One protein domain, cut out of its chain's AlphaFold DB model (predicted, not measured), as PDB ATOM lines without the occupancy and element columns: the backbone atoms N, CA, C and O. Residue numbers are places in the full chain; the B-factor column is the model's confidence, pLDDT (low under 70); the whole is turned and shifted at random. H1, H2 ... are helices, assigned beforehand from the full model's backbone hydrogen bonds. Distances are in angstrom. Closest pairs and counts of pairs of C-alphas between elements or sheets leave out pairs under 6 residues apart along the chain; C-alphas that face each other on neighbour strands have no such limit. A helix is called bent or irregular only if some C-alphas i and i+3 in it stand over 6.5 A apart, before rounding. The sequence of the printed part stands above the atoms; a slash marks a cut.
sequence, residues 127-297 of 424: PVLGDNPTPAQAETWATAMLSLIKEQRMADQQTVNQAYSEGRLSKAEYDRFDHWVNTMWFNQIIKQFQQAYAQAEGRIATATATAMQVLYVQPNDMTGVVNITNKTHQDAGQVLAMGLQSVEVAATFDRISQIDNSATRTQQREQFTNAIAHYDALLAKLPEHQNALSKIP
ATOM      1  N   PRO A 127     -33.412   9.667 -30.466       83.62
ATOM      2  CA  PRO A 127     -32.159  10.058 -29.833       83.62
ATOM      3  C   PRO A 127     -32.239   9.916 -28.306       83.62
ATOM      4  O   PRO A 127     -33.185  10.399 -27.677       83.62
ATOM      5  N   VAL A 128     -31.233   9.282 -27.704       85.38
ATOM      6  CA  VAL A 128     -31.111   9.111 -26.248       85.38
ATOM      7  C   VAL A 128     -29.967   9.981 -25.740       85.38
ATOM      8  O   VAL A 128     -28.896  10.006 -26.344       85.38
ATOM      9  N   LEU A 129     -30.197  10.681 -24.631       88.44
ATOM     10  CA  LEU A 129     -29.171  11.418 -23.901       88.44
ATOM     11  C   LEU A 129     -28.863  10.658 -22.610       88.44
ATOM     12  O   LEU A 129     -29.788  10.272 -21.897       88.44
ATOM     13  N   GLY A 130     -27.583  10.405 -22.338       85.25
ATOM     14  CA  GLY A 130     -27.155   9.794 -21.078       85.25
ATOM     15  C   GLY A 130     -27.265  10.766 -19.902       85.25
ATOM     16  O   GLY A 130     -27.425  11.967 -20.102       85.25
ATOM     17  N   ASP A 131     -27.121  10.255 -18.678       82.56
ATOM     18  CA  ASP A 131     -27.292  11.066 -17.467       82.56
ATOM     19  C   ASP A 131     -26.236  12.174 -17.347       82.56
ATOM     20  O   ASP A 131     -26.558  13.273 -16.908       82.56
ATOM     21  N   ASN A 132     -24.983  11.942 -17.749       85.94
ATOM     22  CA  ASN A 132     -23.916  12.953 -17.723       85.94
ATOM     23  C   ASN A 132     -23.315  13.191 -19.114       85.94
ATOM     24  O   ASN A 132     -22.214  12.713 -19.395       85.94
ATOM     25  N   PRO A 133     -24.043  13.884 -20.006       90.00
ATOM     26  CA  PRO A 133     -23.624  14.022 -21.388       90.00
ATOM     27  C   PRO A 133     -22.441  14.978 -21.507       90.00
ATOM     28  O   PRO A 133     -22.359  15.993 -20.815       90.00
ATOM     29  N   THR A 134     -21.532  14.687 -22.430       90.75
ATOM     30  CA  THR A 134     -20.551  15.679 -22.881       90.75
ATOM     31  C   THR A 134     -21.243  16.766 -23.714       90.75
ATOM     32  O   THR A 134     -22.322  16.520 -24.265       90.75
ATOM     33  N   PRO A 135     -20.634  17.955 -23.887       87.31
ATOM     34  CA  PRO A 135     -21.198  18.999 -24.747       87.31
ATOM     35  C   PRO A 135     -21.479  18.512 -26.178       87.31
ATOM     36  O   PRO A 135     -22.528  18.822 -26.735       87.31
ATOM     37  N   ALA A 136     -20.605  17.667 -26.736       88.00
ATOM     38  CA  ALA A 136     -20.785  17.078 -28.064       88.00
ATOM     39  C   ALA A 136     -21.967  16.089 -28.129       88.00
ATOM     40  O   ALA A 136     -22.722  16.074 -29.106       88.00
ATOM     41  N   GLN A 137     -22.160  15.274 -27.085       90.81
ATOM     42  CA  GLN A 137     -23.325  14.386 -26.980       90.81
ATOM     43  C   GLN A 137     -24.623  15.193 -26.855       90.81
ATOM     44  O   GLN A 137     -25.601  14.885 -27.536       90.81
ATOM     45  N   ALA A 138     -24.616  16.249 -26.037       89.75
ATOM     46  CA  ALA A 138     -25.744  17.161 -25.881       89.75
ATOM     47  C   ALA A 138     -26.093  17.878 -27.194       89.75
ATOM     48  O   ALA A 138     -27.266  17.952 -27.549       89.75
ATOM     49  N   GLU A 139     -25.091  18.342 -27.948       85.88
ATOM     50  CA  GLU A 139     -25.280  18.980 -29.253       85.88
ATOM     51  C   GLU A 139     -25.881  18.021 -30.282       85.88
ATOM     52  O   GLU A 139     -26.872  18.356 -30.936       85.88
ATOM     53  N   THR A 140     -25.313  16.818 -30.395       88.69
ATOM     54  CA  THR A 140     -25.790  15.783 -31.323       88.69
ATOM     55  C   THR A 140     -27.248  15.441 -31.033       88.69
ATOM     56  O   THR A 140     -28.094  15.438 -31.930       88.69
ATOM     57  N   TRP A 141     -27.562  15.204 -29.760       91.69
ATOM     58  CA  TRP A 141     -28.908  14.876 -29.319       91.69
ATOM     59  C   TRP A 141     -29.895  16.027 -29.540       91.69
ATOM     60  O   TRP A 141     -30.956  15.815 -30.126       91.69
ATOM     61  N   ALA A 142     -29.550  17.250 -29.126       82.62
ATOM     62  CA  ALA A 142     -30.430  18.410 -29.250       82.62
ATOM     63  C   ALA A 142     -30.705  18.761 -30.718       82.62
ATOM     64  O   ALA A 142     -31.845  19.067 -31.072       82.62
ATOM     65  N   THR A 143     -29.695  18.653 -31.582       82.56
ATOM     66  CA  THR A 143     -29.838  18.880 -33.027       82.56
ATOM     67  C   THR A 143     -30.760  17.842 -33.661       82.56
ATOM     68  O   THR A 143     -31.701  18.206 -34.368       82.56
ATOM     69  N   ALA A 144     -30.561  16.556 -33.352       83.50
ATOM     70  CA  ALA A 144     -31.424  15.484 -33.846       83.50
ATOM     71  C   ALA A 144     -32.879  15.648 -33.368       83.50
ATOM     72  O   ALA A 144     -33.818  15.498 -34.150       83.50
ATOM     73  N   MET A 145     -33.074  16.013 -32.098       81.19
ATOM     74  CA  MET A 145     -34.399  16.265 -31.525       81.19
ATOM     75  C   MET A 145     -35.088  17.461 -32.184       81.19
ATOM     76  O   MET A 145     -36.259  17.369 -32.547       81.19
ATOM     77  N   LEU A 146     -34.377  18.572 -32.398       79.31
ATOM     78  CA  LEU A 146     -34.949  19.729 -33.080       79.31
ATOM     79  C   LEU A 146     -35.284  19.453 -34.543       79.31
ATOM     80  O   LEU A 146     -36.342  19.902 -34.981       79.31
ATOM     81  N   SER A 147     -34.453  18.707 -35.277       81.62
ATOM     82  CA  SER A 147     -34.778  18.300 -36.652       81.62
ATOM     83  C   SER A 147     -36.049  17.442 -36.679       81.62
ATOM     84  O   SER A 147     -36.965  17.716 -37.458       81.62
ATOM     85  N   LEU A 148     -36.195  16.483 -35.754       81.25
ATOM     86  CA  LEU A 148     -37.428  15.698 -35.623       81.25
ATOM     87  C   LEU A 148     -38.657  16.583 -35.357       81.25
ATOM     88  O   LEU A 148     -39.702  16.392 -35.977       81.25
ATOM     89  N   ILE A 149     -38.538  17.560 -34.456       76.06
ATOM     90  CA  ILE A 149     -39.642  18.441 -34.049       76.06
ATOM     91  C   ILE A 149     -40.029  19.443 -35.145       76.06
ATOM     92  O   ILE A 149     -41.217  19.642 -35.409       76.06
ATOM     93  N   LYS A 150     -39.041  20.142 -35.713       73.25
ATOM     94  CA  LYS A 150     -39.256  21.328 -36.557       73.25
ATOM     95  C   LYS A 150     -39.329  20.993 -38.041       73.25
ATOM     96  O   LYS A 150     -40.055  21.670 -38.761       73.25
ATOM     97  N   GLU A 151     -38.618  19.963 -38.485       76.25
ATOM     98  CA  GLU A 151     -38.478  19.644 -39.906       76.25
ATOM     99  C   GLU A 151     -39.262  18.377 -40.244       76.25
ATOM    100  O   GLU A 151     -40.260  18.431 -40.965       76.25
ATOM    101  N   GLN A 152     -38.864  17.239 -39.669       80.94
ATOM    102  CA  GLN A 152     -39.381  15.933 -40.084       80.94
ATOM    103  C   GLN A 152     -40.865  15.774 -39.760       80.94
ATOM    104  O   GLN A 152     -41.626  15.352 -40.625       80.94
ATOM    105  N   ARG A 153     -41.309  16.202 -38.571       84.38
ATOM    106  CA  ARG A 153     -42.736  16.191 -38.211       84.38
ATOM    107  C   ARG A 153     -43.585  17.009 -39.175       84.38
ATOM    108  O   ARG A 153     -44.676  16.581 -39.541       84.38
ATOM    109  N   MET A 154     -43.099  18.175 -39.595       80.50
ATOM    110  CA  MET A 154     -43.839  19.041 -40.515       80.50
ATOM    111  C   MET A 154     -43.932  18.418 -41.913       80.50
ATOM    112  O   MET A 154     -45.008  18.430 -42.509       80.50
ATOM    113  N   ALA A 155     -42.840  17.821 -42.398       78.31
ATOM    114  CA  ALA A 155     -42.814  17.094 -43.667       78.31
ATOM    115  C   ALA A 155     -43.707  15.837 -43.639       78.31
ATOM    116  O   ALA A 155     -44.451  15.560 -44.585       78.31
ATOM    117  N   ASP A 156     -43.699  15.096 -42.531       81.88
ATOM    118  CA  ASP A 156     -44.552  13.921 -42.360       81.88
ATOM    119  C   ASP A 156     -46.031  14.328 -42.276       81.88
ATOM    120  O   ASP A 156     -46.865  13.693 -42.916       81.88
ATOM    121  N   GLN A 157     -46.365  15.434 -41.597       83.44
ATOM    122  CA  GLN A 157     -47.730  15.973 -41.584       83.44
ATOM    123  C   GLN A 157     -48.217  16.349 -42.990       83.44
ATOM    124  O   GLN A 157     -49.378  16.113 -43.327       83.44
ATOM    125  N   GLN A 158     -47.352  16.923 -43.831       79.88
ATOM    126  CA  GLN A 158     -47.698  17.193 -45.230       79.88
ATOM    127  C   GLN A 158     -47.974  15.900 -45.996       79.88
ATOM    128  O   GLN A 158     -48.971  15.814 -46.710       79.88
ATOM    129  N   THR A 159     -47.138  14.881 -45.793       80.88
ATOM    130  CA  THR A 159     -47.325  13.564 -46.411       80.88
ATOM    131  C   THR A 159     -48.639  12.917 -45.960       80.88
ATOM    132  O   THR A 159     -49.360  12.357 -46.784       80.88
ATOM    133  N   VAL A 160     -48.999  13.046 -44.680       81.69
ATOM    134  CA  VAL A 160     -50.276  12.572 -44.119       81.69
ATOM    135  C   VAL A 160     -51.465  13.317 -44.726       81.69
ATOM    136  O   VAL A 160     -52.420  12.675 -45.165       81.69
ATOM    137  N   ASN A 161     -51.405  14.651 -44.807       80.25
ATOM    138  CA  ASN A 161     -52.451  15.472 -45.429       80.25
ATOM    139  C   ASN A 161     -52.673  15.078 -46.897       80.25
ATOM    140  O   ASN A 161     -53.815  14.892 -47.321       80.25
ATOM    141  N   GLN A 162     -51.587  14.914 -47.658       80.56
ATOM    142  CA  GLN A 162     -51.649  14.502 -49.056       80.56
ATOM    143  C   GLN A 162     -52.250  13.099 -49.192       80.56
ATOM    144  O   GLN A 162     -53.229  12.918 -49.913       80.56
ATOM    145  N   ALA A 163     -51.727  12.118 -48.453       81.38
ATOM    146  CA  ALA A 163     -52.203  10.741 -48.518       81.38
ATOM    147  C   ALA A 163     -53.680  10.602 -48.111       81.38
ATOM    148  O   ALA A 163     -54.395   9.782 -48.683       81.38
ATOM    149  N   TYR A 164     -54.160  11.415 -47.167       80.44
ATOM    150  CA  TYR A 164     -55.579  11.480 -46.826       80.44
ATOM    151  C   TYR A 164     -56.423  12.051 -47.976       80.44
ATOM    152  O   TYR A 164     -57.435  11.457 -48.341       80.44
ATOM    153  N   SER A 165     -55.982  13.148 -48.606       81.19
ATOM    154  CA  SER A 165     -56.688  13.745 -49.755       81.19
ATOM    155  C   SER A 165     -56.754  12.822 -50.979       81.19
ATOM    156  O   SER A 165     -57.728  12.850 -51.725       81.19
ATOM    157  N   GLU A 166     -55.748  11.960 -51.147       83.31
ATOM    158  CA  GLU A 166     -55.665  10.948 -52.207       83.31
ATOM    159  C   GLU A 166     -56.418   9.647 -51.859       83.31
ATOM    160  O   GLU A 166     -56.392   8.695 -52.635       83.31
ATOM    161  N   GLY A 167     -57.049   9.555 -50.679       81.38
ATOM    162  CA  GLY A 167     -57.744   8.347 -50.214       81.38
ATOM    163  C   GLY A 167     -56.820   7.180 -49.843       81.38
ATOM    164  O   GLY A 167     -57.284   6.058 -49.642       81.38
ATOM    165  N   ARG A 168     -55.507   7.417 -49.732       87.38
ATOM    166  CA  ARG A 168     -54.508   6.415 -49.321       87.38
ATOM    167  C   ARG A 168     -54.462   6.193 -47.814       87.38
ATOM    168  O   ARG A 168     -53.940   5.165 -47.390       87.38
ATOM    169  N   LEU A 169     -54.967   7.139 -47.025       88.12
ATOM    170  CA  LEU A 169     -55.188   7.000 -45.586       88.12
ATOM    171  C   LEU A 169     -56.665   7.205 -45.265       88.12
ATOM    172  O   LEU A 169     -57.322   8.084 -45.821       88.12
ATOM    173  N   SER A 170     -57.170   6.418 -44.323       87.75
ATOM    174  CA  SER A 170     -58.486   6.614 -43.726       87.75
ATOM    175  C   SER A 170     -58.486   7.792 -42.746       87.75
ATOM    176  O   SER A 170     -57.450   8.183 -42.202       87.75
ATOM    177  N   LYS A 171     -59.680   8.313 -42.433       85.00
ATOM    178  CA  LYS A 171     -59.850   9.343 -41.396       85.00
ATOM    179  C   LYS A 171     -59.315   8.885 -40.032       85.00
ATOM    180  O   LYS A 171     -58.709   9.669 -39.317       85.00
ATOM    181  N   ALA A 172     -59.494   7.608 -39.688       89.56
ATOM    182  CA  ALA A 172     -59.005   7.060 -38.426       89.56
ATOM    183  C   ALA A 172     -57.467   7.065 -38.337       89.56
ATOM    184  O   ALA A 172     -56.919   7.338 -37.274       89.56
ATOM    185  N   GLU A 173     -56.762   6.780 -39.436       86.00
ATOM    186  CA  GLU A 173     -55.292   6.823 -39.485       86.00
ATOM    187  C   GLU A 173     -54.763   8.259 -39.460       86.00
ATOM    188  O   GLU A 173     -53.773   8.530 -38.781       86.00
ATOM    189  N   TYR A 174     -55.453   9.176 -40.144       82.31
ATOM    190  CA  TYR A 174     -55.175  10.610 -40.085       82.31
ATOM    191  C   TYR A 174     -55.288  11.145 -38.649       82.31
ATOM    192  O   TYR A 174     -54.318  11.673 -38.104       82.31
ATOM    193  N   ASP A 175     -56.442  10.931 -38.009       82.75
ATOM    194  CA  ASP A 175     -56.715  11.387 -36.641       82.75
ATOM    195  C   ASP A 175     -55.732  10.748 -35.641       82.75
ATOM    196  O   ASP A 175     -55.286  11.388 -34.688       82.75
ATOM    197  N   ARG A 176     -55.346   9.484 -35.869       88.00
ATOM    198  CA  ARG A 176     -54.356   8.791 -35.035       88.00
ATOM    199  C   ARG A 176     -52.968   9.416 -35.161       88.00
ATOM    200  O   ARG A 176     -52.295   9.549 -34.141       88.00
ATOM    201  N   PHE A 177     -52.541   9.799 -36.367       87.94
ATOM    202  CA  PHE A 177     -51.264  10.492 -36.557       87.94
ATOM    203  C   PHE A 177     -51.268  11.835 -35.827       87.94
ATOM    204  O   PHE A 177     -50.338  12.122 -35.076       87.94
ATOM    205  N   ASP A 178     -52.332  12.622 -35.989       80.25
ATOM    206  CA  ASP A 178     -52.443  13.936 -35.359       80.25
ATOM    207  C   ASP A 178     -52.434  13.841 -33.823       80.25
ATOM    208  O   ASP A 178     -51.637  14.487 -33.136       80.25
ATOM    209  N   HIS A 179     -53.238  12.935 -33.264       78.19
ATOM    210  CA  HIS A 179     -53.269  12.720 -31.823       78.19
ATOM    211  C   HIS A 179     -51.934  12.182 -31.283       78.19
ATOM    212  O   HIS A 179     -51.419  12.656 -30.268       78.19
ATOM    213  N   TRP A 180     -51.341  11.186 -31.941       87.88
ATOM    214  CA  TRP A 180     -50.153  10.531 -31.408       87.88
ATOM    215  C   TRP A 180     -48.868  11.327 -31.661       87.88
ATOM    216  O   TRP A 180     -48.114  11.551 -30.717       87.88
ATOM    217  N   VAL A 181     -48.614  11.785 -32.891       85.81
ATOM    218  CA  VAL A 181     -47.385  12.517 -33.240       85.81
ATOM    219  C   VAL A 181     -47.480  13.982 -32.822       85.81
ATOM    220  O   VAL A 181     -46.643  14.460 -32.051       85.81
ATOM    221  N   ASN A 182     -48.497  14.705 -33.301       78.44
ATOM    222  CA  ASN A 182     -48.554  16.161 -33.125       78.44
ATOM    223  C   ASN A 182     -48.924  16.578 -31.705       78.44
ATOM    224  O   ASN A 182     -48.532  17.663 -31.278       78.44
ATOM    225  N   THR A 183     -49.626  15.716 -30.964       76.56
ATOM    226  CA  THR A 183     -50.004  15.997 -29.575       76.56
ATOM    227  C   THR A 183     -49.150  15.212 -28.581       76.56
ATOM    228  O   THR A 183     -48.333  15.797 -27.870       76.56
ATOM    229  N   MET A 184     -49.314  13.889 -28.502       82.12
ATOM    230  CA  MET A 184     -48.732  13.092 -27.412       82.12
ATOM    231  C   MET A 184     -47.200  13.032 -27.464       82.12
ATOM    232  O   MET A 184     -46.529  13.371 -26.486       82.12
ATOM    233  N   TRP A 185     -46.638  12.625 -28.603       89.12
ATOM    234  CA  TRP A 185     -45.195  12.522 -28.809       89.12
ATOM    235  C   TRP A 185     -44.528  13.891 -28.709       89.12
ATOM    236  O   TRP A 185     -43.559  14.039 -27.968       89.12
ATOM    237  N   PHE A 186     -45.074  14.910 -29.378       80.81
ATOM    238  CA  PHE A 186     -44.515  16.259 -29.327       80.81
ATOM    239  C   PHE A 186     -44.423  16.787 -27.891       80.81
ATOM    240  O   PHE A 186     -43.348  17.205 -27.457       80.81
ATOM    241  N   ASN A 187     -45.506  16.683 -27.114       79.38
ATOM    242  CA  ASN A 187     -45.511  17.102 -25.713       79.38
ATOM    243  C   ASN A 187     -44.510  16.305 -24.864       79.38
ATOM    244  O   ASN A 187     -43.854  16.870 -23.988       79.38
ATOM    245  N   GLN A 188     -44.367  14.999 -25.112       85.06
ATOM    246  CA  GLN A 188     -43.378  14.171 -24.422       85.06
ATOM    247  C   GLN A 188     -41.949  14.648 -24.703       85.06
ATOM    248  O   GLN A 188     -41.138  14.732 -23.783       85.06
ATOM    249  N   ILE A 189     -41.637  14.965 -25.956       81.69
ATOM    250  CA  ILE A 189     -40.294  15.365 -26.374       81.69
ATOM    251  C   ILE A 189     -39.929  16.754 -25.858       81.69
ATOM    252  O   ILE A 189     -38.816  16.944 -25.372       81.69
ATOM    253  N   ILE A 190     -40.868  17.701 -25.873       78.69
ATOM    254  CA  ILE A 190     -40.656  19.015 -25.253       78.69
ATOM    255  C   ILE A 190     -40.337  18.862 -23.761       78.69
ATOM    256  O   ILE A 190     -39.385  19.473 -23.277       78.69
ATOM    257  N   LYS A 191     -41.054  17.985 -23.043       81.00
ATOM    258  CA  LYS A 191     -40.745  17.683 -21.637       81.00
ATOM    259  C   LYS A 191     -39.356  17.072 -21.461       81.00
ATOM    260  O   LYS A 191     -38.659  17.457 -20.532       81.00
ATOM    261  N   GLN A 192     -38.934  16.159 -22.336       84.62
ATOM    262  CA  GLN A 192     -37.584  15.581 -22.276       84.62
ATOM    263  C   GLN A 192     -36.497  16.641 -22.482       84.62
ATOM    264  O   GLN A 192     -35.508  16.646 -21.755       84.62
ATOM    265  N   PHE A 193     -36.702  17.572 -23.418       81.06
ATOM    266  CA  PHE A 193     -35.796  18.700 -23.624       81.06
ATOM    267  C   PHE A 193     -35.698  19.594 -22.384       81.06
ATOM    268  O   PHE A 193     -34.603  19.883 -21.907       81.06
ATOM    269  N   GLN A 194     -36.845  19.961 -21.807       83.00
ATOM    270  CA  GLN A 194     -36.905  20.751 -20.575       83.00
ATOM    271  C   GLN A 194     -36.247  20.035 -19.389       83.00
ATOM    272  O   GLN A 194     -35.545  20.669 -18.608       83.00
ATOM    273  N   GLN A 195     -36.438  18.721 -19.261       87.31
ATOM    274  CA  GLN A 195     -35.815  17.916 -18.211       87.31
ATOM    275  C   GLN A 195     -34.293  17.863 -18.359       87.31
ATOM    276  O   GLN A 195     -33.598  18.054 -17.367       87.31
ATOM    277  N   ALA A 196     -33.772  17.658 -19.572       87.81
ATOM    278  CA  ALA A 196     -32.330  17.663 -19.821       87.81
ATOM    279  C   ALA A 196     -31.703  19.027 -19.478       87.81
ATOM    280  O   ALA A 196     -30.667  19.086 -18.816       87.81
ATOM    281  N   TYR A 197     -32.368  20.122 -19.861       85.88
ATOM    282  CA  TYR A 197     -31.940  21.473 -19.500       85.88
ATOM    283  C   TYR A 197     -31.959  21.688 -17.979       85.88
ATOM    284  O   TYR A 197     -30.968  22.115 -17.396       85.88
ATOM    285  N   ALA A 198     -33.054  21.316 -17.308       86.75
ATOM    286  CA  ALA A 198     -33.194  21.454 -15.859       86.75
ATOM    287  C   ALA A 198     -32.177  20.609 -15.072       86.75
ATOM    288  O   ALA A 198     -31.714  21.032 -14.016       86.75
ATOM    289  N   GLN A 199     -31.804  19.430 -15.577       88.94
ATOM    290  CA  GLN A 199     -30.750  18.611 -14.976       88.94
ATOM    291  C   GLN A 199     -29.382  19.294 -15.058       88.94
ATOM    292  O   GLN A 199     -28.648  19.285 -14.067       88.94
ATOM    293  N   ALA A 200     -29.049  19.906 -16.201       89.88
ATOM    294  CA  ALA A 200     -27.822  20.686 -16.339       89.88
ATOM    295  C   ALA A 200     -27.820  21.877 -15.362       89.88
ATOM    296  O   ALA A 200     -26.879  22.023 -14.586       89.88
ATOM    297  N   GLU A 201     -28.909  22.649 -15.305       90.38
ATOM    298  CA  GLU A 201     -29.055  23.766 -14.358       90.38
ATOM    299  C   GLU A 201     -28.955  23.327 -12.889       90.38
ATOM    300  O   GLU A 201     -28.286  23.977 -12.087       90.38
ATOM    301  N   GLY A 202     -29.552  22.189 -12.521       89.19
ATOM    302  CA  GLY A 202     -29.454  21.644 -11.164       89.19
ATOM    303  C   GLY A 202     -28.017  21.292 -10.758       89.19
ATOM    304  O   GLY A 202     -27.613  21.525  -9.614       89.19
ATOM    305  N   ARG A 203     -27.213  20.780 -11.697       90.00
ATOM    306  CA  ARG A 203     -25.780  20.522 -11.470       90.00
ATOM    307  C   ARG A 203     -24.981  21.805 -11.337       90.00
ATOM    308  O   ARG A 203     -24.139  21.886 -10.447       90.00
ATOM    309  N   ILE A 204     -25.275  22.804 -12.166       91.19
ATOM    310  CA  ILE A 204     -24.658  24.131 -12.068       91.19
ATOM    311  C   ILE A 204     -24.947  24.733 -10.690       91.19
ATOM    312  O   ILE A 204     -24.014  25.128 -10.004       91.19
ATOM    313  N   ALA A 205     -26.201  24.714 -10.232       86.06
ATOM    314  CA  ALA A 205     -26.577  25.238  -8.919       86.06
ATOM    315  C   ALA A 205     -25.855  24.525  -7.761       86.06
ATOM    316  O   ALA A 205     -25.370  25.174  -6.832       86.06
ATOM    317  N   THR A 206     -25.735  23.195  -7.837       86.19
ATOM    318  CA  THR A 206     -24.988  22.399  -6.849       86.19
ATOM    319  C   THR A 206     -23.511  22.801  -6.834       86.19
ATOM    320  O   THR A 206     -22.958  23.095  -5.775       86.19
ATOM    321  N   ALA A 207     -22.889  22.910  -8.011       90.19
ATOM    322  CA  ALA A 207     -21.497  23.325  -8.140       90.19
ATOM    323  C   ALA A 207     -21.259  24.777  -7.705       90.19
ATOM    324  O   ALA A 207     -20.214  25.067  -7.134       90.19
ATOM    325  N   THR A 208     -22.222  25.684  -7.889       85.56
ATOM    326  CA  THR A 208     -22.155  27.057  -7.363       85.56
ATOM    327  C   THR A 208     -22.062  27.071  -5.843       85.56
ATOM    328  O   THR A 208     -21.200  27.764  -5.301       85.56
ATOM    329  N   ALA A 209     -22.881  26.278  -5.149       82.31
ATOM    330  CA  ALA A 209     -22.808  26.174  -3.693       82.31
ATOM    331  C   ALA A 209     -21.456  25.599  -3.231       82.31
ATOM    332  O   ALA A 209     -20.835  26.140  -2.314       82.31
ATOM    333  N   THR A 210     -20.959  24.555  -3.902       86.06
ATOM    334  CA  THR A 210     -19.638  23.973  -3.618       86.06
ATOM    335  C   THR A 210     -18.504  24.963  -3.889       86.06
ATOM    336  O   THR A 210     -17.604  25.098  -3.063       86.06
ATOM    337  N   ALA A 211     -18.558  25.714  -4.992       85.81
ATOM    338  CA  ALA A 211     -17.550  26.712  -5.343       85.81
ATOM    339  C   ALA A 211     -17.423  27.791  -4.264       85.81
ATOM    340  O   ALA A 211     -16.313  28.172  -3.907       85.81
ATOM    341  N   MET A 212     -18.546  28.249  -3.698       83.69
ATOM    342  CA  MET A 212     -18.532  29.213  -2.594       83.69
ATOM    343  C   MET A 212     -17.834  28.659  -1.347       83.69
ATOM    344  O   MET A 212     -17.059  29.373  -0.717       83.69
ATOM    345  N   GLN A 213     -18.082  27.394  -1.000       83.06
ATOM    346  CA  GLN A 213     -17.439  26.749   0.149       83.06
ATOM    347  C   GLN A 213     -15.935  26.586  -0.073       83.06
ATOM    348  O   GLN A 213     -15.148  26.917   0.808       83.06
ATOM    349  N   VAL A 214     -15.538  26.126  -1.262       86.06
ATOM    350  CA  VAL A 214     -14.131  25.942  -1.634       86.06
ATOM    351  C   VAL A 214     -13.375  27.266  -1.591       86.06
ATOM    352  O   VAL A 214     -12.339  27.351  -0.939       86.06
ATOM    353  N   LEU A 215     -13.909  28.317  -2.220       85.56
ATOM    354  CA  LEU A 215     -13.261  29.632  -2.286       85.56
ATOM    355  C   LEU A 215     -13.170  30.342  -0.925       85.56
ATOM    356  O   LEU A 215     -12.342  31.235  -0.756       85.56
ATOM    357  N   TYR A 216     -14.002  29.965   0.048       85.44
ATOM    358  CA  TYR A 216     -13.950  30.527   1.398       85.44
ATOM    359  C   TYR A 216     -12.769  29.984   2.218       85.44
ATOM    360  O   TYR A 216     -12.192  30.708   3.034       85.44
ATOM    361  N   VAL A 217     -12.386  28.722   1.995       82.50
ATOM    362  CA  VAL A 217     -11.320  28.055   2.753       82.50
ATOM    363  C   VAL A 217      -9.963  28.636   2.372       82.50
ATOM    364  O   VAL A 217      -9.539  28.571   1.220       82.50
ATOM    365  N   GLN A 218      -9.251  29.180   3.356       85.06
ATOM    366  CA  GLN A 218      -7.903  29.698   3.150       85.06
ATOM    367  C   GLN A 218      -6.868  28.559   3.171       85.06
ATOM    368  O   GLN A 218      -7.012  27.629   3.965       85.06
ATOM    369  N   PRO A 219      -5.776  28.625   2.383       85.25
ATOM    370  CA  PRO A 219      -4.766  27.561   2.347       85.25
ATOM    371  C   PRO A 219      -4.067  27.269   3.682       85.25
ATOM    372  O   PRO A 219      -3.483  26.201   3.844       85.25
ATOM    373  N   ASN A 220      -4.089  28.207   4.628       82.19
ATOM    374  CA  ASN A 220      -3.534  28.056   5.975       82.19
ATOM    375  C   ASN A 220      -4.555  27.547   7.011       82.19
ATOM    376  O   ASN A 220      -4.162  27.224   8.133       82.19
ATOM    377  N   ASP A 221      -5.841  27.450   6.663       80.25
ATOM    378  CA  ASP A 221      -6.863  26.847   7.516       80.25
ATOM    379  C   ASP A 221      -6.768  25.319   7.433       80.25
ATOM    380  O   ASP A 221      -7.421  24.672   6.616       80.25
ATOM    381  N   MET A 222      -5.935  24.730   8.296       72.12
ATOM    382  CA  MET A 222      -5.697  23.281   8.332       72.12
ATOM    383  C   MET A 222      -6.999  22.473   8.439       72.12
ATOM    384  O   MET A 222      -7.159  21.456   7.766       72.12
ATOM    385  N   THR A 223      -7.939  22.933   9.272       73.62
ATOM    386  CA  THR A 223      -9.210  22.238   9.516       73.62
ATOM    387  C   THR A 223     -10.156  22.414   8.335       73.62
ATOM    388  O   THR A 223     -10.783  21.446   7.912       73.62
ATOM    389  N   GLY A 224     -10.246  23.623   7.777       73.50
ATOM    390  CA  GLY A 224     -11.021  23.905   6.572       73.50
ATOM    391  C   GLY A 224     -10.537  23.101   5.369       73.50
ATOM    392  O   GLY A 224     -11.356  22.476   4.697       73.50
ATOM    393  N   VAL A 225      -9.219  23.031   5.148       77.69
ATOM    394  CA  VAL A 225      -8.606  22.245   4.065       77.69
ATOM    395  C   VAL A 225      -8.933  20.768   4.219       77.69
ATOM    396  O   VAL A 225      -9.445  20.167   3.277       77.69
ATOM    397  N   VAL A 226      -8.709  20.175   5.397       73.31
ATOM    398  CA  VAL A 226      -9.076  18.771   5.632       73.31
ATOM    399  C   VAL A 226     -10.584  18.578   5.465       73.31
ATOM    400  O   VAL A 226     -11.018  17.644   4.811       73.31
ATOM    401  N   ASN A 227     -11.422  19.477   5.966       76.56
ATOM    402  CA  ASN A 227     -12.867  19.313   5.837       76.56
ATOM    403  C   ASN A 227     -13.370  19.404   4.392       76.56
ATOM    404  O   ASN A 227     -14.307  18.690   4.054       76.56
ATOM    405  N   ILE A 228     -12.809  20.274   3.553       76.06
ATOM    406  CA  ILE A 228     -13.295  20.452   2.177       76.06
ATOM    407  C   ILE A 228     -12.738  19.393   1.215       76.06
ATOM    408  O   ILE A 228     -13.382  19.087   0.218       76.06
ATOM    409  N   THR A 229     -11.576  18.811   1.530       71.69
ATOM    410  CA  THR A 229     -10.899  17.807   0.687       71.69
ATOM    411  C   THR A 229     -11.131  16.363   1.143       71.69
ATOM    412  O   THR A 229     -11.102  15.457   0.319       71.69
ATOM    413  N   ASN A 230     -11.391  16.127   2.436       68.31
ATOM    414  CA  ASN A 230     -11.474  14.785   3.033       68.31
ATOM    415  C   ASN A 230     -12.911  14.352   3.409       68.31
ATOM    416  O   ASN A 230     -13.076  13.380   4.146       68.31
ATOM    417  N   LYS A 231     -13.971  15.052   2.966       60.69
ATOM    418  CA  LYS A 231     -15.354  14.751   3.398       60.69
ATOM    419  C   LYS A 231     -16.104  13.709   2.556       60.69
ATOM    420  O   LYS A 231     -16.071  13.681   1.333       60.69
ATOM    421  N   THR A 232     -16.895  12.930   3.293       45.53
ATOM    422  CA  THR A 232     -17.800  11.808   2.980       45.53
ATOM    423  C   THR A 232     -19.026  12.111   2.093       45.53
ATOM    424  O   THR A 232     -19.903  11.258   1.954       45.53
ATOM    425  N   HIS A 233     -19.113  13.275   1.445       44.53
ATOM    426  CA  HIS A 233     -20.231  13.623   0.559       44.53
ATOM    427  C   HIS A 233     -19.721  14.300  -0.708       44.53
ATOM    428  O   HIS A 233     -19.502  15.500  -0.681       44.53
ATOM    429  N   GLN A 234     -19.574  13.507  -1.779       60.66
ATOM    430  CA  GLN A 234     -19.145  13.896  -3.132       60.66
ATOM    431  C   GLN A 234     -17.881  14.771  -3.164       60.66
ATOM    432  O   GLN A 234     -17.905  15.935  -2.790       60.66
ATOM    433  N   ASP A 235     -16.783  14.213  -3.676       80.38
ATOM    434  CA  ASP A 235     -15.531  14.936  -3.920       80.38
ATOM    435  C   ASP A 235     -15.811  16.316  -4.541       80.38
ATOM    436  O   ASP A 235     -16.370  16.414  -5.640       80.38
ATOM    437  N   ALA A 236     -15.469  17.383  -3.811       83.38
ATOM    438  CA  ALA A 236     -15.764  18.751  -4.222       83.38
ATOM    439  C   ALA A 236     -15.132  19.063  -5.587       83.38
ATOM    440  O   ALA A 236     -15.747  19.757  -6.396       83.38
ATOM    441  N   GLY A 237     -13.970  18.474  -5.889       87.12
ATOM    442  CA  GLY A 237     -13.343  18.558  -7.204       87.12
ATOM    443  C   GLY A 237     -14.213  17.941  -8.301       87.12
ATOM    444  O   GLY A 237     -14.425  18.559  -9.344       87.12
ATOM    445  N   GLN A 238     -14.806  16.767  -8.054       88.88
ATOM    446  CA  GLN A 238     -15.733  16.129  -8.998       88.88
ATOM    447  C   GLN A 238     -17.005  16.952  -9.197       88.88
ATOM    448  O   GLN A 238     -17.449  17.118 -10.333       88.88
ATOM    449  N   VAL A 239     -17.584  17.496  -8.121       89.81
ATOM    450  CA  VAL A 239     -18.785  18.343  -8.206       89.81
ATOM    451  C   VAL A 239     -18.507  19.590  -9.043       89.81
ATOM    452  O   VAL A 239     -19.305  19.929  -9.919       89.81
ATOM    453  N   LEU A 240     -17.364  20.243  -8.830       93.25
ATOM    454  CA  LEU A 240     -16.957  21.413  -9.604       93.25
ATOM    455  C   LEU A 240     -16.689  21.071 -11.077       93.25
ATOM    456  O   LEU A 240     -17.160  21.787 -11.962       93.25
ATOM    457  N   ALA A 241     -16.008  19.956 -11.355       92.56
ATOM    458  CA  ALA A 241     -15.759  19.489 -12.719       92.56
ATOM    459  C   ALA A 241     -17.066  19.153 -13.462       92.56
ATOM    460  O   ALA A 241     -17.264  19.566 -14.607       92.56
ATOM    461  N   MET A 242     -17.998  18.465 -12.796       90.88
ATOM    462  CA  MET A 242     -19.337  18.200 -13.330       90.88
ATOM    463  C   MET A 242     -20.139  19.487 -13.537       90.88
ATOM    464  O   MET A 242     -20.873  19.600 -14.521       90.88
ATOM    465  N   GLY A 243     -20.000  20.459 -12.634       94.69
ATOM    466  CA  GLY A 243     -20.574  21.795 -12.765       94.69
ATOM    467  C   GLY A 243     -20.094  22.491 -14.029       94.69
ATOM    468  O   GLY A 243     -20.915  22.915 -14.838       94.69
ATOM    469  N   LEU A 244     -18.778  22.526 -14.249       95.56
ATOM    470  CA  LEU A 244     -18.165  23.115 -15.438       95.56
ATOM    471  C   LEU A 244     -18.630  22.429 -16.729       95.56
ATOM    472  O   LEU A 244     -19.058  23.103 -17.663       95.56
ATOM    473  N   GLN A 245     -18.646  21.093 -16.765       94.50
ATOM    474  CA  GLN A 245     -19.198  20.348 -17.901       94.50
ATOM    475  C   GLN A 245     -20.678  20.688 -18.142       94.50
ATOM    476  O   GLN A 245     -21.108  20.824 -19.288       94.50
ATOM    477  N   SER A 246     -21.460  20.855 -17.073       95.19
ATOM    478  CA  SER A 246     -22.884  21.194 -17.166       95.19
ATOM    479  C   SER A 246     -23.109  22.617 -17.683       95.19
ATOM    480  O   SER A 246     -24.066  22.827 -18.424       95.19
ATOM    481  N   VAL A 247     -22.217  23.570 -17.379       97.06
ATOM    482  CA  VAL A 247     -22.233  24.920 -17.979       97.06
ATOM    483  C   VAL A 247     -22.067  24.837 -19.492       97.06
ATOM    484  O   VAL A 247     -22.820  25.481 -20.219       97.06
ATOM    485  N   GLU A 248     -21.140  24.012 -19.981       94.38
ATOM    486  CA  GLU A 248     -20.928  23.833 -21.423       94.38
ATOM    487  C   GLU A 248     -22.110  23.133 -22.110       94.38
ATOM    488  O   GLU A 248     -22.525  23.521 -23.204       94.38
ATOM    489  N   VAL A 249     -22.708  22.133 -21.458       93.06
ATOM    490  CA  VAL A 249     -23.938  21.486 -21.943       93.06
ATOM    491  C   VAL A 249     -25.093  22.487 -22.017       93.06
ATOM    492  O   VAL A 249     -25.789  22.555 -23.033       93.06
ATOM    493  N   ALA A 250     -25.283  23.298 -20.976       92.06
ATOM    494  CA  ALA A 250     -26.337  24.302 -20.941       92.06
ATOM    495  C   ALA A 250     -26.099  25.411 -21.981       92.06
ATOM    496  O   ALA A 250     -27.035  25.789 -22.680       92.06
ATOM    497  N   ALA A 251     -24.851  25.847 -22.183       89.00
ATOM    498  CA  ALA A 251     -24.481  26.791 -23.239       89.00
ATOM    499  C   ALA A 251     -24.780  26.241 -24.648       89.00
ATOM    500  O   ALA A 251     -25.250  26.974 -25.523       89.00
ATOM    501  N   THR A 252     -24.568  24.940 -24.870       84.75
ATOM    502  CA  THR A 252     -24.983  24.259 -26.104       84.75
ATOM    503  C   THR A 252     -26.497  24.322 -26.289       84.75
ATOM    504  O   THR A 252     -26.963  24.678 -27.373       84.75
ATOM    505  N   PHE A 253     -27.279  24.028 -25.247       83.12
ATOM    506  CA  PHE A 253     -28.737  24.130 -25.325       83.12
ATOM    507  C   PHE A 253     -29.221  25.568 -25.530       83.12
ATOM    508  O   PHE A 253     -30.141  25.768 -26.321       83.12
ATOM    509  N   ASP A 254     -28.589  26.553 -24.889       83.25
ATOM    510  CA  ASP A 254     -28.881  27.978 -25.056       83.25
ATOM    511  C   ASP A 254     -28.680  28.399 -26.518       83.25
ATOM    512  O   ASP A 254     -29.599  28.927 -27.144       83.25
ATOM    513  N   ARG A 255     -27.525  28.064 -27.112       82.25
ATOM    514  CA  ARG A 255     -27.219  28.348 -28.523       82.25
ATOM    515  C   ARG A 255     -28.232  27.707 -29.469       82.25
ATOM    516  O   ARG A 255     -28.745  28.366 -30.371       82.25
ATOM    517  N   ILE A 256     -28.515  26.423 -29.267       70.62
ATOM    518  CA  ILE A 256     -29.433  25.652 -30.110       70.62
ATOM    519  C   ILE A 256     -30.877  26.173 -29.984       70.62
ATOM    520  O   ILE A 256     -31.624  26.211 -30.965       70.62
ATOM    521  N   SER A 257     -31.256  26.625 -28.789       70.50
ATOM    522  CA  SER A 257     -32.575  27.196 -28.499       70.50
ATOM    523  C   SER A 257     -32.661  28.701 -28.782       70.50
ATOM    524  O   SER A 257     -33.747  29.262 -28.667       70.50
ATOM    525  N   GLN A 258     -31.554  29.341 -29.179       73.06
ATOM    526  CA  GLN A 258     -31.422  30.789 -29.393       73.06
ATOM    527  C   GLN A 258     -31.771  31.634 -28.152       73.06
ATOM    528  O   GLN A 258     -32.331  32.723 -28.267       73.06
ATOM    529  N   ILE A 259     -31.444  31.127 -26.965       77.75
ATOM    530  CA  ILE A 259     -31.568  31.846 -25.695       77.75
ATOM    531  C   ILE A 259     -30.239  32.559 -25.422       77.75
ATOM    532  O   ILE A 259     -29.183  31.928 -25.448       77.75
ATOM    533  N   ASP A 260     -30.274  33.865 -25.151       82.62
ATOM    534  CA  ASP A 260     -29.066  34.622 -24.807       82.62
ATOM    535  C   ASP A 260     -28.797  34.595 -23.298       82.62
ATOM    536  O   ASP A 260     -29.298  35.425 -22.544       82.62
ATOM    537  N   ASN A 261     -27.986  33.625 -22.877       85.81
ATOM    538  CA  ASN A 261     -27.446  33.498 -21.516       85.81
ATOM    539  C   ASN A 261     -25.908  33.582 -21.496       85.81
ATOM    540  O   ASN A 261     -25.252  33.175 -20.534       85.81
ATOM    541  N   SER A 262     -25.303  34.086 -22.575       84.44
ATOM    542  CA  SER A 262     -23.857  34.022 -22.829       84.44
ATOM    543  C   SER A 262     -23.002  34.652 -21.716       84.44
ATOM    544  O   SER A 262     -21.977  34.085 -21.317       84.44
ATOM    545  N   ALA A 263     -23.451  35.779 -21.157       91.12
ATOM    546  CA  ALA A 263     -22.796  36.457 -20.041       91.12
ATOM    547  C   ALA A 263     -22.803  35.600 -18.762       91.12
ATOM    548  O   ALA A 263     -21.753  35.376 -18.158       91.12
ATOM    549  N   THR A 264     -23.962  35.044 -18.396       93.50
ATOM    550  CA  THR A 264     -24.108  34.166 -17.225       93.50
ATOM    551  C   THR A 264     -23.237  32.919 -17.349       93.50
ATOM    552  O   THR A 264     -22.540  32.567 -16.400       93.50
ATOM    553  N   ARG A 265     -23.194  32.283 -18.530       94.44
ATOM    554  CA  ARG A 265     -22.323  31.117 -18.772       94.44
ATOM    555  C   ARG A 265     -20.847  31.453 -18.632       94.44
ATOM    556  O   ARG A 265     -20.078  30.647 -18.120       94.44
ATOM    557  N   THR A 266     -20.450  32.646 -19.065       95.94
ATOM    558  CA  THR A 266     -19.065  33.114 -18.942       95.94
ATOM    559  C   THR A 266     -18.677  33.313 -17.479       95.94
ATOM    560  O   THR A 266     -17.646  32.796 -17.059       95.94
ATOM    561  N   GLN A 267     -19.543  33.944 -16.683       94.88
ATOM    562  CA  GLN A 267     -19.330  34.098 -15.242       94.88
ATOM    563  C   GLN A 267     -19.257  32.741 -14.518       94.88
ATOM    564  O   GLN A 267     -18.376  32.531 -13.689       94.88
ATOM    565  N   GLN A 268     -20.155  31.805 -14.842       96.19
ATOM    566  CA  GLN A 268     -20.166  30.461 -14.249       96.19
ATOM    567  C   GLN A 268     -18.888  29.675 -14.590       96.19
ATOM    568  O   GLN A 268     -18.286  29.070 -13.704       96.19
ATOM    569  N   ARG A 269     -18.437  29.725 -15.853       97.31
ATOM    570  CA  ARG A 269     -17.161  29.131 -16.286       97.31
ATOM    571  C   ARG A 269     -15.983  29.659 -15.480       97.31
ATOM    572  O   ARG A 269     -15.174  28.871 -14.995       97.31
ATOM    573  N   GLU A 270     -15.879  30.980 -15.358       96.69
ATOM    574  CA  GLU A 270     -14.795  31.630 -14.624       96.69
ATOM    575  C   GLU A 270     -14.826  31.236 -13.143       96.69
ATOM    576  O   GLU A 270     -13.815  30.790 -12.601       96.69
ATOM    577  N   GLN A 271     -16.003  31.297 -12.510       95.31
ATOM    578  CA  GLN A 271     -16.185  30.899 -11.115       95.31
ATOM    579  C   GLN A 271     -15.728  29.458 -10.865       95.31
ATOM    580  O   GLN A 271     -14.995  29.206  -9.910       95.31
ATOM    581  N   PHE A 272     -16.148  28.510 -11.706       96.38
ATOM    582  CA  PHE A 272     -15.796  27.101 -11.529       96.38
ATOM    583  C   PHE A 272     -14.333  26.826 -11.843       96.38
ATOM    584  O   PHE A 272     -13.697  26.089 -11.099       96.38
ATOM    585  N   THR A 273     -13.766  27.472 -12.862       97.25
ATOM    586  CA  THR A 273     -12.332  27.361 -13.170       97.25
ATOM    587  C   THR A 273     -11.483  27.847 -11.994       97.25
ATOM    588  O   THR A 273     -10.567  27.149 -11.562       97.25
ATOM    589  N   ASN A 274     -11.834  28.999 -11.413       95.88
ATOM    590  CA  ASN A 274     -11.141  29.554 -10.252       95.88
ATOM    591  C   ASN A 274     -11.304  28.669  -9.009       95.88
ATOM    592  O   ASN A 274     -10.336  28.436  -8.288       95.88
ATOM    593  N   ALA A 275     -12.509  28.145  -8.766       94.69
ATOM    594  CA  ALA A 275     -12.762  27.245  -7.643       94.69
ATOM    595  C   ALA A 275     -12.001  25.917  -7.778       94.69
ATOM    596  O   ALA A 275     -11.464  25.440  -6.784       94.69
ATOM    597  N   ILE A 276     -11.913  25.348  -8.985       95.12
ATOM    598  CA  ILE A 276     -11.130  24.133  -9.257       95.12
ATOM    599  C   ILE A 276      -9.648  24.391  -8.985       95.12
ATOM    600  O   ILE A 276      -9.038  23.661  -8.210       95.12
ATOM    601  N   ALA A 277      -9.087  25.472  -9.534       95.69
ATOM    602  CA  ALA A 277      -7.685  25.820  -9.308       95.69
ATOM    603  C   ALA A 277      -7.373  26.046  -7.817       95.69
ATOM    604  O   ALA A 277      -6.323  25.632  -7.321       95.69
ATOM    605  N   HIS A 278      -8.295  26.677  -7.083       94.56
ATOM    606  CA  HIS A 278      -8.161  26.855  -5.639       94.56
ATOM    607  C   HIS A 278      -8.245  25.520  -4.896       94.56
ATOM    608  O   HIS A 278      -7.404  25.251  -4.045       94.56
ATOM    609  N   TYR A 279      -9.200  24.654  -5.247       92.69
ATOM    610  CA  TYR A 279      -9.323  23.313  -4.674       92.69
ATOM    611  C   TYR A 279      -8.041  22.494  -4.849       92.69
ATOM    612  O   TYR A 279      -7.560  21.920  -3.875       92.69
ATOM    613  N   ASP A 280      -7.440  22.507  -6.040       92.44
ATOM    614  CA  ASP A 280      -6.178  21.815  -6.315       92.44
ATOM    615  C   ASP A 280      -5.036  22.338  -5.425       92.44
ATOM    616  O   ASP A 280      -4.228  21.563  -4.904       92.44
ATOM    617  N   ALA A 281      -4.997  23.652  -5.173       92.81
ATOM    618  CA  ALA A 281      -4.033  24.254  -4.255       92.81
ATOM    619  C   ALA A 281      -4.262  23.824  -2.792       92.81
ATOM    620  O   ALA A 281      -3.294  23.572  -2.068       92.81
ATOM    621  N   LEU A 282      -5.520  23.702  -2.350       89.25
ATOM    622  CA  LEU A 282      -5.855  23.166  -1.024       89.25
ATOM    623  C   LEU A 282      -5.482  21.679  -0.918       89.25
ATOM    624  O   LEU A 282      -4.911  21.257   0.087       89.25
ATOM    625  N   LEU A 283      -5.741  20.897  -1.969       89.00
ATOM    626  CA  LEU A 283      -5.419  19.473  -2.031       89.00
ATOM    627  C   LEU A 283      -3.908  19.231  -1.919       89.00
ATOM    628  O   LEU A 283      -3.477  18.334  -1.196       89.00
ATOM    629  N   ALA A 284      -3.084  20.081  -2.537       90.44
ATOM    630  CA  ALA A 284      -1.627  20.023  -2.401       90.44
ATOM    631  C   ALA A 284      -1.139  20.250  -0.954       90.44
ATOM    632  O   ALA A 284      -0.075  19.761  -0.571       90.44
ATOM    633  N   LYS A 285      -1.913  20.973  -0.134       88.38
ATOM    634  CA  LYS A 285      -1.626  21.223   1.288       88.38
ATOM    635  C   LYS A 285      -2.150  20.143   2.228       88.38
ATOM    636  O   LYS A 285      -1.744  20.096   3.389       88.38
ATOM    637  N   LEU A 286      -3.004  19.249   1.738       85.31
ATOM    638  CA  LEU A 286      -3.657  18.229   2.548       85.31
ATOM    639  C   LEU A 286      -2.676  17.350   3.354       85.31
ATOM    640  O   LEU A 286      -2.899  17.208   4.557       85.31
ATOM    641  N   PRO A 287      -1.576  16.811   2.782       84.25
ATOM    642  CA  PRO A 287      -0.668  15.946   3.540       84.25
ATOM    643  C   PRO A 287       0.062  16.688   4.670       84.25
ATOM    644  O   PRO A 287       0.253  16.141   5.758       84.25
ATOM    645  N   GLU A 288       0.452  17.946   4.425       86.06
ATOM    646  CA  GLU A 288       1.083  18.823   5.419       86.06
ATOM    647  C   GLU A 288       0.127  19.061   6.594       86.06
ATOM    648  O   GLU A 288       0.491  18.838   7.751       86.06
ATOM    649  N   HIS A 289      -1.122  19.424   6.291       79.38
ATOM    650  CA  HIS A 289      -2.137  19.747   7.292       79.38
ATOM    651  C   HIS A 289      -2.611  18.528   8.075       79.38
ATOM    652  O   HIS A 289      -2.754  18.609   9.292       79.38
ATOM    653  N   GLN A 290      -2.782  17.374   7.425       75.44
ATOM    654  CA  GLN A 290      -3.087  16.110   8.108       75.44
ATOM    655  C   GLN A 290      -1.982  15.721   9.098       75.44
ATOM    656  O   GLN A 290      -2.270  15.320  10.226       75.44
ATOM    657  N   ASN A 291      -0.718  15.875   8.702       77.06
ATOM    658  CA  ASN A 291       0.429  15.594   9.562       77.06
ATOM    659  C   ASN A 291       0.572  16.616  10.703       77.06
ATOM    660  O   ASN A 291       0.958  16.263  11.813       77.06
ATOM    661  N   ALA A 292       0.272  17.891  10.450       72.50
ATOM    662  CA  ALA A 292       0.273  18.913  11.491       72.50
ATOM    663  C   ALA A 292      -0.827  18.641  12.528       72.50
ATOM    664  O   ALA A 292      -0.544  18.614  13.723       72.50
ATOM    665  N   LEU A 293      -2.052  18.352  12.076       67.50
ATOM    666  CA  LEU A 293      -3.194  18.042  12.939       67.50
ATOM    667  C   LEU A 293      -2.993  16.757  13.753       67.50
ATOM    668  O   LEU A 293      -3.406  16.711  14.909       67.50
ATOM    669  N   SER A 294      -2.329  15.732  13.205       71.56
ATOM    670  CA  SER A 294      -2.040  14.493  13.943       71.56
ATOM    671  C   SER A 294      -1.029  14.681  15.081       71.56
ATOM    672  O   SER A 294      -1.038  13.910  16.041       71.56
ATOM    673  N   LYS A 295      -0.187  15.719  14.996       72.25
ATOM    674  CA  LYS A 295       0.824  16.084  16.003       72.25
ATOM    675  C   LYS A 295       0.311  17.036  17.073       72.25
ATOM    676  O   LYS A 295       0.997  17.218  18.078       72.25
ATOM    677  N   ILE A 296      -0.849  17.667  16.872       62.94
ATOM    678  CA  ILE A 296      -1.455  18.509  17.905       62.94
ATOM    679  C   ILE A 296      -1.741  17.603  19.108       62.94
ATOM    680  O   ILE A 296      -2.495  16.636  18.957       62.94
ATOM    681  N   PRO A 297      -1.160  17.883  20.295       47.66
ATOM    682  CA  PRO A 297      -1.449  17.120  21.495       47.66
ATOM    683  C   PRO A 297      -2.951  17.164  21.720       47.66
ATOM    684  O   PRO A 297      -3.525  18.230  21.968       47.66
TER     685      PRO A 297
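AT A GLANCE: This is residues 127 to 297 of the 424 residues of an uncharacterized protein of Marisediminitalea aggregata (UniProt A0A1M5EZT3). A long rod is built along one long, nearly straight helix, H2; at one end H1b lies beside its first arm, H2a, as a narrow helical hairpin. A second helical hairpin, H4 and H5a, packs on H2b, and short H3 with H5b makes the other end of the rod. The printed part has 171 residues with five named helices, H1 to H5 in chain order, and no named strand; the class is all helix. It is extended, with a radius of gyration of the C-alphas of 24.3 A and spans of 91 by 30 by 19 A.

HOW THE PARTS SIT: The longest helix, H2, residues 171 to 216, was assigned as one helix by its hydrogen bonds but is bent: C-alphas 182 and 185 are 6.6 A apart, and its arms H2a, residues 171 to 182, and H2b, residues 185 to 216, stand at 7 degrees. H4, residues 236 to 257, touches H2b at a steep tilt of 39 degrees, opposite ways; the closest C-alphas, of Ile 204 and Gly 243, are 4.8 A apart. H1, residues 135 to 165, and H5, residues 262 to 295, were also each assigned as one helix by their hydrogen bonds but are bent, with C-alphas 149 and 152 6.5 A apart and C-alphas 284 and 287 7.3 A apart. The arms H1a, residues 135 to 149, and H1b, residues 152 to 165, stand at 17 degrees; H5a, residues 262 to 284, and H5b, residues 287 to 295, stand at 50 degrees. H1a, H2b and H4 form an up-and-down bundle, each running against the one before it, though H1a and H2b only just touch, with 3 pairs of C-alphas within 8 A, closest at Ile 149 and Phe 186, 7.1 A. H1b and H2a touch as a hairpin, closest C-alphas Val 160 and Tyr 174, 6.6 A. H4 and H5a touch as another, at Leu 244 and Phe 272, 6.1 A. H3, residues 222 to 229, touches H5b, closest C-alphas Met 222 and His 289, 5.1 A. In H3, H4 and the six arms every O i to N i+4 pair is within hydrogen-bond range.

IN THESE COORDINATES: H1a begins at C-alpha 135, (-21.198, 18.999, -24.747), and H5b ends at C-alpha 295, (0.824, 16.084, 16.003). H2b measures 47.0 A, H5a 33.3 A and H4 30.7 A.

THE WHOLE: The C-alphas farthest apart, of Glu 166 and Pro 297, are 91.7 A apart. The printed part has no cut and no long link. Residues 230 to 234, 293 and 296 to 297 have pLDDT under 70.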